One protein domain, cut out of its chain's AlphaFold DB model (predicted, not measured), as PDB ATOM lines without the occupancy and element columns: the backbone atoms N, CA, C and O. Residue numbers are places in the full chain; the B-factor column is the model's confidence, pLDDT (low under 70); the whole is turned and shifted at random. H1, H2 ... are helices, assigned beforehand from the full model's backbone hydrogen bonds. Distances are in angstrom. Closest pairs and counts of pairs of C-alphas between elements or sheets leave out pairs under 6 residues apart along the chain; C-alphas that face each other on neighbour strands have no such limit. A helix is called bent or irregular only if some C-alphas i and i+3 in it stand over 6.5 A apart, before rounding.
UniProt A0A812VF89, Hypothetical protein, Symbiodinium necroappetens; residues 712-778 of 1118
ATOM      1  N   THR A 712      66.322 -36.325 -94.307       67.38
ATOM      2  CA  THR A 712      66.110 -37.569 -95.076       67.38
ATOM      3  C   THR A 712      64.664 -38.080 -95.036       67.38
ATOM      4  O   THR A 712      64.382 -39.165 -95.541       67.38
ATOM      5  N   ASN A 713      63.730 -37.370 -94.395       75.56
ATOM      6  CA  ASN A 713      62.330 -37.777 -94.356       75.56
ATOM      7  C   ASN A 713      61.671 -37.528 -95.719       75.56
ATOM      8  O   ASN A 713      61.706 -36.407 -96.223       75.56
ATOM      9  N   MET A 714      60.990 -38.541 -96.262       65.12
ATOM     10  CA  MET A 714      60.270 -38.467 -97.541       65.12
ATOM     11  C   MET A 714      59.371 -37.222 -97.662       65.12
ATOM     12  O   MET A 714      59.296 -36.625 -98.727       65.12
ATOM     13  N   LYS A 715      58.730 -36.772 -96.573       66.31
ATOM     14  CA  LYS A 715      57.881 -35.566 -96.592       66.31
ATOM     15  C   LYS A 715      58.673 -34.266 -96.767       66.31
ATOM     16  O   LYS A 715      58.195 -33.360 -97.437       66.31
ATOM     17  N   VAL A 716      59.863 -34.175 -96.173       74.12
ATOM     18  CA  VAL A 716      60.755 -33.008 -96.310       74.12
ATOM     19  C   VAL A 716      61.401 -33.012 -97.692       74.12
ATOM     20  O   VAL A 716      61.441 -31.981 -98.351       74.12
ATOM     21  N   GLN A 717      61.805 -34.183 -98.173       69.12
ATOM     22  CA  GLN A 717      62.336 -34.362 -99.522       69.12
ATOM     23  C   GLN A 717      61.311 -34.033-100.623       69.12
ATOM     24  O   GLN A 717      61.632 -33.301-101.557       69.12
ATOM     25  N   LEU A 718      60.057 -34.482-100.489       67.81
ATOM     26  CA  LEU A 718      58.959 -34.090-101.384       67.81
ATOM     27  C   LEU A 718      58.675 -32.583-101.328       67.81
ATOM     28  O   LEU A 718      58.367 -31.986-102.355       67.81
ATOM     29  N   PHE A 719      58.802 -31.954-100.157       74.94
ATOM     30  CA  PHE A 719      58.657 -30.504-100.014       74.94
ATOM     31  C   PHE A 719      59.789 -29.736-100.719       74.94
ATOM     32  O   PHE A 719      59.508 -28.786-101.443       74.94
ATOM     33  N   VAL A 720      61.047 -30.177-100.596       73.25
ATOM     34  CA  VAL A 720      62.184 -29.598-101.341       73.25
ATOM     35  C   VAL A 720      62.006 -29.790-102.853       73.25
ATOM     36  O   VAL A 720      62.151 -28.834-103.610       73.25
ATOM     37  N   ALA A 721      61.593 -30.978-103.304       68.12
ATOM     38  CA  ALA A 721      61.281 -31.222-104.714       68.12
ATOM     39  C   ALA A 721      60.133 -30.325-105.225       68.12
ATOM     40  O   ALA A 721      60.211 -29.798-106.334       68.12
ATOM     41  N   ALA A 722      59.101 -30.090-104.407       71.88
ATOM     42  CA  ALA A 722      58.003 -29.179-104.730       71.88
ATOM     43  C   ALA A 722      58.441 -27.703-104.780       71.88
ATOM     44  O   ALA A 722      57.921 -26.959-105.606       71.88
ATOM     45  N   LEU A 723      59.412 -27.275-103.963       77.00
ATOM     46  CA  LEU A 723      60.011 -25.936-104.066       77.00
ATOM     47  C   LEU A 723      60.809 -25.770-105.366       77.00
ATOM     48  O   LEU A 723      60.689 -24.741-106.022       77.00
ATOM     49  N   ILE A 724      61.574 -26.787-105.771       74.50
ATOM     50  CA  ILE A 724      62.338 -26.771-107.030       74.50
ATOM     51  C   ILE A 724      61.391 -26.735-108.237       74.50
ATOM     52  O   ILE A 724      61.565 -25.909-109.132       74.50
ATOM     53  N   ALA A 725      60.342 -27.564-108.232       71.81
ATOM     54  CA  ALA A 725      59.293 -27.523-109.249       71.81
ATOM     55  C   ALA A 725      58.534 -26.183-109.245       71.81
ATOM     56  O   ALA A 725      58.241 -25.644-110.309       71.81
ATOM     57  N   GLY A 726      58.260 -25.613-108.068       77.94
ATOM     58  CA  GLY A 726      57.623 -24.305-107.913       77.94
ATOM     59  C   GLY A 726      58.456 -23.166-108.503       77.94
ATOM     60  O   GLY A 726      57.916 -22.351-109.246       77.94
ATOM     61  N   ASN A 727      59.767 -23.151-108.247       81.56
ATOM     62  CA  ASN A 727      60.699 -22.187-108.835       81.56
ATOM     63  C   ASN A 727      60.760 -22.325-110.364       81.56
ATOM     64  O   ASN A 727      60.683 -21.345-111.098       81.56
ATOM     65  N   PHE A 728      60.823 -23.562-110.860       78.88
ATOM     66  CA  PHE A 728      60.825 -23.836-112.295       78.88
ATOM     67  C   PHE A 728      59.537 -23.357-112.986       78.88
ATOM     68  O   PHE A 728      59.597 -22.711-114.031       78.88
ATOM     69  N   VAL A 729      58.372 -23.609-112.381       81.00
ATOM     70  CA  VAL A 729      57.077 -23.123-112.881       81.00
ATOM     71  C   VAL A 729      56.980 -21.596-112.803       81.00
ATOM     72  O   VAL A 729      56.468 -20.988-113.741       81.00
ATOM     73  N   ALA A 730      57.505 -20.961-111.751       81.00
ATOM     74  CA  ALA A 730      57.571 -19.503-111.657       81.00
ATOM     75  C   ALA A 730      58.381 -18.896-112.818       81.00
ATOM     76  O   ALA A 730      57.889 -17.986-113.483       81.00
ATOM     77  N   ASN A 731      59.542 -19.473-113.143       80.12
ATOM     78  CA  ASN A 731      60.371 -19.039-114.271       80.12
ATOM     79  C   ASN A 731      59.673 -19.256-115.627       80.12
ATOM     80  O   ASN A 731      59.750 -18.397-116.503       80.12
ATOM     81  N   ILE A 732      58.939 -20.364-115.812       82.75
ATOM     82  CA  ILE A 732      58.106 -20.567-117.014       82.75
ATOM     83  C   ILE A 732      57.045 -19.466-117.129       82.75
ATOM     84  O   ILE A 732      56.838 -18.930-118.220       82.75
ATOM     85  N   ILE A 733      56.371 -19.121-116.029       83.94
ATOM     86  CA  ILE A 733      55.336 -18.079-115.996       83.94
ATOM     87  C   ILE A 733      55.943 -16.706-116.309       83.94
ATOM     88  O   ILE A 733      55.399 -15.994-117.155       83.94
ATOM     89  N   GLU A 734      57.089 -16.364-115.715       82.19
ATOM     90  CA  GLU A 734      57.839 -15.138-116.012       82.19
ATOM     91  C   GLU A 734      58.172 -15.047-117.507       82.19
ATOM     92  O   GLU A 734      57.692 -14.145-118.188       82.19
ATOM     93  N   LYS A 735      58.889 -16.030-118.071       83.25
ATOM     94  CA  LYS A 735      59.286 -16.001-119.492       83.25
ATOM     95  C   LYS A 735      58.117 -16.190-120.471       83.25
ATOM     96  O   LYS A 735      58.304 -16.040-121.680       83.25
ATOM     97  N   SER A 736      56.919 -16.519-119.985       83.06
ATOM     98  CA  SER A 736      55.686 -16.561-120.786       83.06
ATOM     99  C   SER A 736      54.941 -15.224-120.800       83.06
ATOM    100  O   SER A 736      54.412 -14.850-121.846       83.06
ATOM    101  N   ILE A 737      54.874 -14.525-119.660       81.75
ATOM    102  CA  ILE A 737      54.030 -13.331-119.461       81.75
ATOM    103  C   ILE A 737      54.848 -12.035-119.513       81.75
ATOM    104  O   ILE A 737      54.404 -11.062-120.119       81.75
ATOM    105  N   ASP A 738      56.038 -12.026-118.915       80.31
ATOM    106  CA  ASP A 738      56.946 -10.880-118.843       80.31
ATOM    107  C   ASP A 738      58.386 -11.258-119.258       80.31
ATOM    108  O   ASP A 738      59.329 -11.095-118.484       80.31
ATOM    109  N   PRO A 739      58.608 -11.748-120.498       79.31
ATOM    110  CA  PRO A 739      59.941 -12.138-120.970       79.31
ATOM    111  C   PRO A 739      60.952 -10.978-121.009       79.31
ATOM    112  O   PRO A 739      62.149 -11.221-121.170       79.31
ATOM    113  N   ALA A 740      60.499  -9.727-120.880       71.75
ATOM    114  CA  ALA A 740      61.344  -8.537-120.817       71.75
ATOM    115  C   ALA A 740      61.659  -8.073-119.378       71.75
ATOM    116  O   ALA A 740      62.549  -7.242-119.217       71.75
ATOM    117  N   GLY A 741      60.957  -8.582-118.357       71.00
ATOM    118  CA  GLY A 741      61.100  -8.155-116.959       71.00
ATOM    119  C   GLY A 741      60.613  -6.725-116.684       71.00
ATOM    120  O   GLY A 741      61.179  -6.038-115.834       71.00
ATOM    121  N   THR A 742      59.619  -6.232-117.430       73.75
ATOM    122  CA  THR A 742      59.164  -4.827-117.386       73.75
ATOM    123  C   THR A 742      57.724  -4.629-116.918       73.75
ATOM    124  O   THR A 742      57.358  -3.504-116.574       73.75
ATOM    125  N   LEU A 743      56.899  -5.677-116.897       74.88
ATOM    126  CA  LEU A 743      55.483  -5.613-116.517       74.88
ATOM    127  C   LEU A 743      55.282  -5.809-115.011       74.88
ATOM    128  O   LEU A 743      54.476  -5.096-114.413       74.88
ATOM    129  N   TYR A 744      56.007  -6.750-114.396       81.12
ATOM    130  CA  TYR A 744      55.859  -7.102-112.977       81.12
ATOM    131  C   TYR A 744      57.201  -7.326-112.239       81.12
ATOM    132  O   TYR A 744      57.319  -8.307-111.495       81.12
ATOM    133  N   PRO A 745      58.207  -6.435-112.381       75.19
ATOM    134  CA  PRO A 745      59.555  -6.654-111.843       75.19
ATOM    135  C   PRO A 745      59.564  -6.907-110.329       75.19
ATOM    136  O   PRO A 745      60.165  -7.878-109.884       75.19
ATOM    137  N   ASP A 746      58.830  -6.115-109.539       74.88
ATOM    138  CA  ASP A 746      58.781  -6.267-108.074       74.88
ATOM    139  C   ASP A 746      58.169  -7.609-107.626       74.88
ATOM    140  O   ASP A 746      58.524  -8.146-106.575       74.88
ATOM    141  N   VAL A 747      57.241  -8.163-108.418       82.56
ATOM    142  CA  VAL A 747      56.560  -9.430-108.109       82.56
ATOM    143  C   VAL A 747      57.492 -10.603-108.385       82.56
ATOM    144  O   VAL A 747      57.671 -11.451-107.510       82.56
ATOM    145  N   PHE A 748      58.116 -10.638-109.565       82.88
ATOM    146  CA  PHE A 748      59.054 -11.702-109.917       82.88
ATOM    147  C   PHE A 748      60.331 -11.634-109.074       82.88
ATOM    148  O   PHE A 748      60.723 -12.658-108.526       82.88
ATOM    149  N   TYR A 749      60.878 -10.443-108.809       78.06
ATOM    150  CA  TYR A 749      61.991 -10.261-107.869       78.06
ATOM    151  C   TYR A 749      61.652 -10.759-106.453       78.06
ATOM    152  O   TYR A 749      62.482 -11.383-105.789       78.06
ATOM    153  N   GLY A 750      60.418 -10.539-105.980       78.44
ATOM    154  CA  GLY A 750      59.944 -11.076-104.702       78.44
ATOM    155  C   GLY A 750      59.856 -12.608-104.677       78.44
ATOM    156  O   GLY A 750      60.220 -13.227-103.675       78.44
ATOM    157  N   ILE A 751      59.414 -13.224-105.778       83.44
ATOM    158  CA  ILE A 751      59.337 -14.685-105.945       83.44
ATOM    159  C   ILE A 751      60.742 -15.301-106.045       83.44
ATOM    160  O   ILE A 751      61.035 -16.274-105.349       83.44
ATOM    161  N   GLU A 752      61.628 -14.708-106.842       80.19
ATOM    162  CA  GLU A 752      63.020 -15.131-106.999       80.19
ATOM    163  C   GLU A 752      63.776 -15.023-105.667       80.19
ATOM    164  O   GLU A 752      64.389 -15.987-105.213       80.19
ATOM    165  N   THR A 753      63.645 -13.891-104.963       78.56
ATOM    166  CA  THR A 753      64.225 -13.692-103.623       78.56
ATOM    167  C   THR A 753      63.707 -14.734-102.630       78.56
ATOM    168  O   THR A 753      64.486 -15.267-101.838       78.56
ATOM    169  N   PHE A 754      62.411 -15.071-102.669       87.62
ATOM    170  CA  PHE A 754      61.839 -16.124-101.829       87.62
ATOM    171  C   PHE A 754      62.490 -17.487-102.107       87.62
ATOM    172  O   PHE A 754      62.950 -18.139-101.166       87.62
ATOM    173  N   PHE A 755      62.584 -17.909-103.370       83.06
ATOM    174  CA  PHE A 755      63.208 -19.188-103.715       83.06
ATOM    175  C   PHE A 755      64.711 -19.202-103.415       83.06
ATOM    176  O   PHE A 755      65.188 -20.163-102.815       83.06
ATOM    177  N   ASN A 756      65.440 -18.123-103.705       77.12
ATOM    178  CA  ASN A 756      66.863 -17.986-103.381       77.12
ATOM    179  C   ASN A 756      67.120 -18.080-101.866       77.12
ATOM    180  O   ASN A 756      68.048 -18.769-101.444       77.12
ATOM    181  N   VAL A 757      66.271 -17.480-101.025       79.94
ATOM    182  CA  VAL A 757      66.347 -17.618 -99.557       79.94
ATOM    183  C   VAL A 757      66.038 -19.055 -99.112       79.94
ATOM    184  O   VAL A 757      66.726 -19.586 -98.239       79.94
ATOM    185  N   MET A 758      65.052 -19.719 -99.723       78.62
ATOM    186  CA  MET A 758      64.732 -21.125 -99.433       78.62
ATOM    187  C   MET A 758      65.872 -22.078 -99.833       78.62
ATOM    188  O   MET A 758      66.224 -22.957 -99.044       78.62
ATOM    189  N   PHE A 759      66.496 -21.886-101.000       78.75
ATOM    190  CA  PHE A 759      67.650 -22.676-101.444       78.75
ATOM    191  C   PHE A 759      68.920 -22.358-100.652       78.75
ATOM    192  O   PHE A 759      69.688 -23.263-100.347       78.75
ATOM    193  N   PHE A 760      69.125 -21.113-100.221       75.94
ATOM    194  CA  PHE A 760      70.224 -20.774 -99.317       75.94
ATOM    195  C   PHE A 760      70.083 -21.482 -97.957       75.94
ATOM    196  O   PHE A 760      71.064 -22.002 -97.419       75.94
ATOM    197  N   MET A 761      68.863 -21.570 -97.411       72.69
ATOM    198  CA  MET A 761      68.594 -22.355 -96.200       72.69
ATOM    199  C   MET A 761      68.807 -23.862 -96.419       72.69
ATOM    200  O   MET A 761      69.369 -24.521 -95.546       72.69
ATOM    201  N   GLU A 762      68.409 -24.400 -97.574       75.56
ATOM    202  CA  GLU A 762      68.661 -25.793 -97.977       75.56
ATOM    203  C   GLU A 762      70.171 -26.092 -98.044       75.56
ATOM    204  O   GLU A 762      70.648 -27.026 -97.391       75.56
ATOM    205  N   LEU A 763      70.946 -25.218 -98.690       70.50
ATOM    206  CA  LEU A 763      72.400 -25.320 -98.808       70.50
ATOM    207  C   LEU A 763      73.089 -25.248 -97.435       70.50
ATOM    208  O   LEU A 763      74.004 -26.024 -97.150       70.50
ATOM    209  N   CYS A 764      72.614 -24.376 -96.540       67.56
ATOM    210  CA  CYS A 764      73.089 -24.311 -95.155       67.56
ATOM    211  C   CYS A 764      72.825 -25.616 -94.381       67.56
ATOM    212  O   CYS A 764      73.673 -26.045 -93.594       67.56
ATOM    213  N   VAL A 765      71.683 -26.276 -94.605       70.19
ATOM    214  CA  VAL A 765      71.365 -27.579 -93.993       70.19
ATOM    215  C   VAL A 765      72.250 -28.690 -94.569       70.19
ATOM    216  O   VAL A 765      72.800 -29.474 -93.793       70.19
ATOM    217  N   ASN A 766      72.466 -28.712 -95.888       67.88
ATOM    218  CA  ASN A 766      73.378 -29.647 -96.558       67.88
ATOM    219  C   ASN A 766      74.836 -29.489 -96.086       67.88
ATOM    220  O   ASN A 766      75.537 -30.481 -95.894       67.88
ATOM    221  N   MET A 767      75.297 -28.259 -95.843       61.94
ATOM    222  CA  MET A 767      76.640 -27.997 -95.313       61.94
ATOM    223  C   MET A 767      76.771 -28.382 -93.825       61.94
ATOM    224  O   MET A 767      77.833 -28.823 -93.384       61.94
ATOM    225  N   TYR A 768      75.699 -28.254 -93.037       63.84
ATOM    226  CA  TYR A 768      75.681 -28.636 -91.618       63.84
ATOM    227  C   TYR A 768      75.648 -30.164 -91.416       63.84
ATOM    228  O   TYR A 768      76.310 -30.717 -90.525       63.84
ATOM    229  N   VAL A 769      74.889 -30.863 -92.258       61.81
ATOM    230  CA  VAL A 769      74.770 -32.321 -92.262       61.81
ATOM    231  C   VAL A 769      75.634 -32.897 -93.380       61.81
ATOM    232  O   VAL A 769      75.126 -33.130 -94.464       61.81
ATOM    233  N   GLU A 770      76.922 -33.156 -93.101       49.69
ATOM    234  CA  GLU A 770      77.860 -33.851 -94.013       49.69
ATOM    235  C   GLU A 770      77.208 -35.079 -94.688       49.69
ATOM    236  O   GLU A 770      77.170 -36.182 -94.133       49.69
ATOM    237  N   LEU A 771      76.686 -34.865 -95.894       52.72
ATOM    238  CA  LEU A 771      76.043 -35.850 -96.753       52.72
ATOM    239  C   LEU A 771      76.944 -36.112 -97.970       52.72
ATOM    240  O   LEU A 771      77.714 -35.236 -98.370       52.72
ATOM    241  N   PRO A 772      76.879 -37.311 -98.577       38.91
ATOM    242  CA  PRO A 772      77.763 -37.689 -99.674       38.91
ATOM    243  C   PRO A 772      77.363 -37.014-100.999       38.91
ATOM    244  O   PRO A 772      76.776 -37.642-101.881       38.91
ATOM    245  N   GLY A 773      77.737 -35.741-101.137       42.25
ATOM    246  CA  GLY A 773      77.805 -34.985-102.389       42.25
ATOM    247  C   GLY A 773      76.469 -34.563-103.031       42.25
ATOM    248  O   GLY A 773      75.403 -35.107-102.718       42.25
ATOM    249  N   PRO A 774      76.528 -33.623-104.000       39.50
ATOM    250  CA  PRO A 774      75.350 -33.093-104.702       39.50
ATOM    251  C   PRO A 774      74.618 -34.143-105.562       39.50
ATOM    252  O   PRO A 774      73.457 -33.967-105.916       39.50
ATOM    253  N   LEU A 775      75.258 -35.281-105.851       38.69
ATOM    254  CA  LEU A 775      74.668 -36.405-106.590       38.69
ATOM    255  C   LEU A 775      73.692 -37.260-105.758       38.69
ATOM    256  O   LEU A 775      73.004 -38.116-106.314       38.69
ATOM    257  N   SER A 776      73.601 -37.053-104.439       39.12
ATOM    258  CA  SER A 776      72.662 -37.800-103.589       39.12
ATOM    259  C   SER A 776      71.190 -37.530-103.936       39.12
ATOM    260  O   SER A 776      70.372 -38.442-103.820       39.12
ATOM    261  N   MET A 777      70.872 -36.344-104.468       37.91
ATOM    262  CA  MET A 777      69.529 -35.980-104.931       37.91
ATOM    263  C   MET A 777      69.069 -36.811-106.147       37.91
ATOM    264  O   MET A 777      67.903 -37.193-106.222       37.91
ATOM    265  N   LEU A 778      69.979 -37.198-107.058       37.06
ATOM    266  CA  LEU A 778      69.632 -38.044-108.213       37.06
ATOM    267  C   LEU A 778      69.234 -39.479-107.828       37.06
ATOM    268  O   LEU A 778      68.515 -40.130-108.582       37.06
TER     269      LEU A 778
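This is residues 712 to 778 of the 1118 residues of the protein "Hypothetical protein" of Symbiodinium necroappetens (UniProt A0A812VF89). The printed part is a long helical hairpin: H1 runs out, a short loop turns the chain, and H2 comes back beside it the opposite way, with the two helices spreading apart toward the end where H1 begins and H2 ends. Near that spread end a tight link, of which residues 769 to 773 stand free, leads to the very short H3, which has no contact with either long helix. The printed part has 67 residues with three named helices, H1, H2 and H3 in that order, and no named strand; the class is all helix. It is a loose rod, with a radius of gyration of the C-alphas of 14.5 A and spans of 42 by 19 by 18 A.

H1 comprises residues 714 to 737 and is 33.9 A long from first to last C-alpha; C-alpha 714 is at (60.270, -38.467, -97.541). After seven residues comes H2, residues 745 to 768, also 33.9 A long, with C-alpha 745 at (59.555, -6.654, -111.843). After five more residues comes H3, residues 774 to 778, which is 8.3 A long and ends with C-alpha 778 at (69.632, -38.044, -108.213). H3 is irregular, but only just: C-alphas 774 and 777 are 6.50 A apart.

H1 and H2 touch and form a helical hairpin. Their closest C-alphas are those of Asn 727 and Phe 755, 6.4 A apart, and their centres are 11.7 A apart. Their lines stand at a shallow tilt of 27 degrees, and they run opposite ways. H1 touches H2 with residues 723 to 734 alone, and H2 touches H1 with residues 748 to 755 alone. H3 is apart from H1 and also apart from H2. In H1 and H2 every O i to N i+4 pair is within hydrogen-bond range. In H3 0 of 1 such pairs is within range, while 1 of 2 O i to N i+3 pairs is.

The two C-alphas farthest apart are those of Leu 743 and Pro 772, at 42.5 A. The C-alphas of Thr 712 and Leu 778, the first and last printed residues, are 13.6 A apart. The printed part has no cut. The link from H1 to H2 is short and the link from H2 to H3 is tight; no link is long. Residues 767 to 773, of which 767 and 768 belong to H2, stand free. The mean pLDDT of the printed part is 71.2, and 20 residues are under 70, among them residues 766 to 778; the mean of H3 is 38.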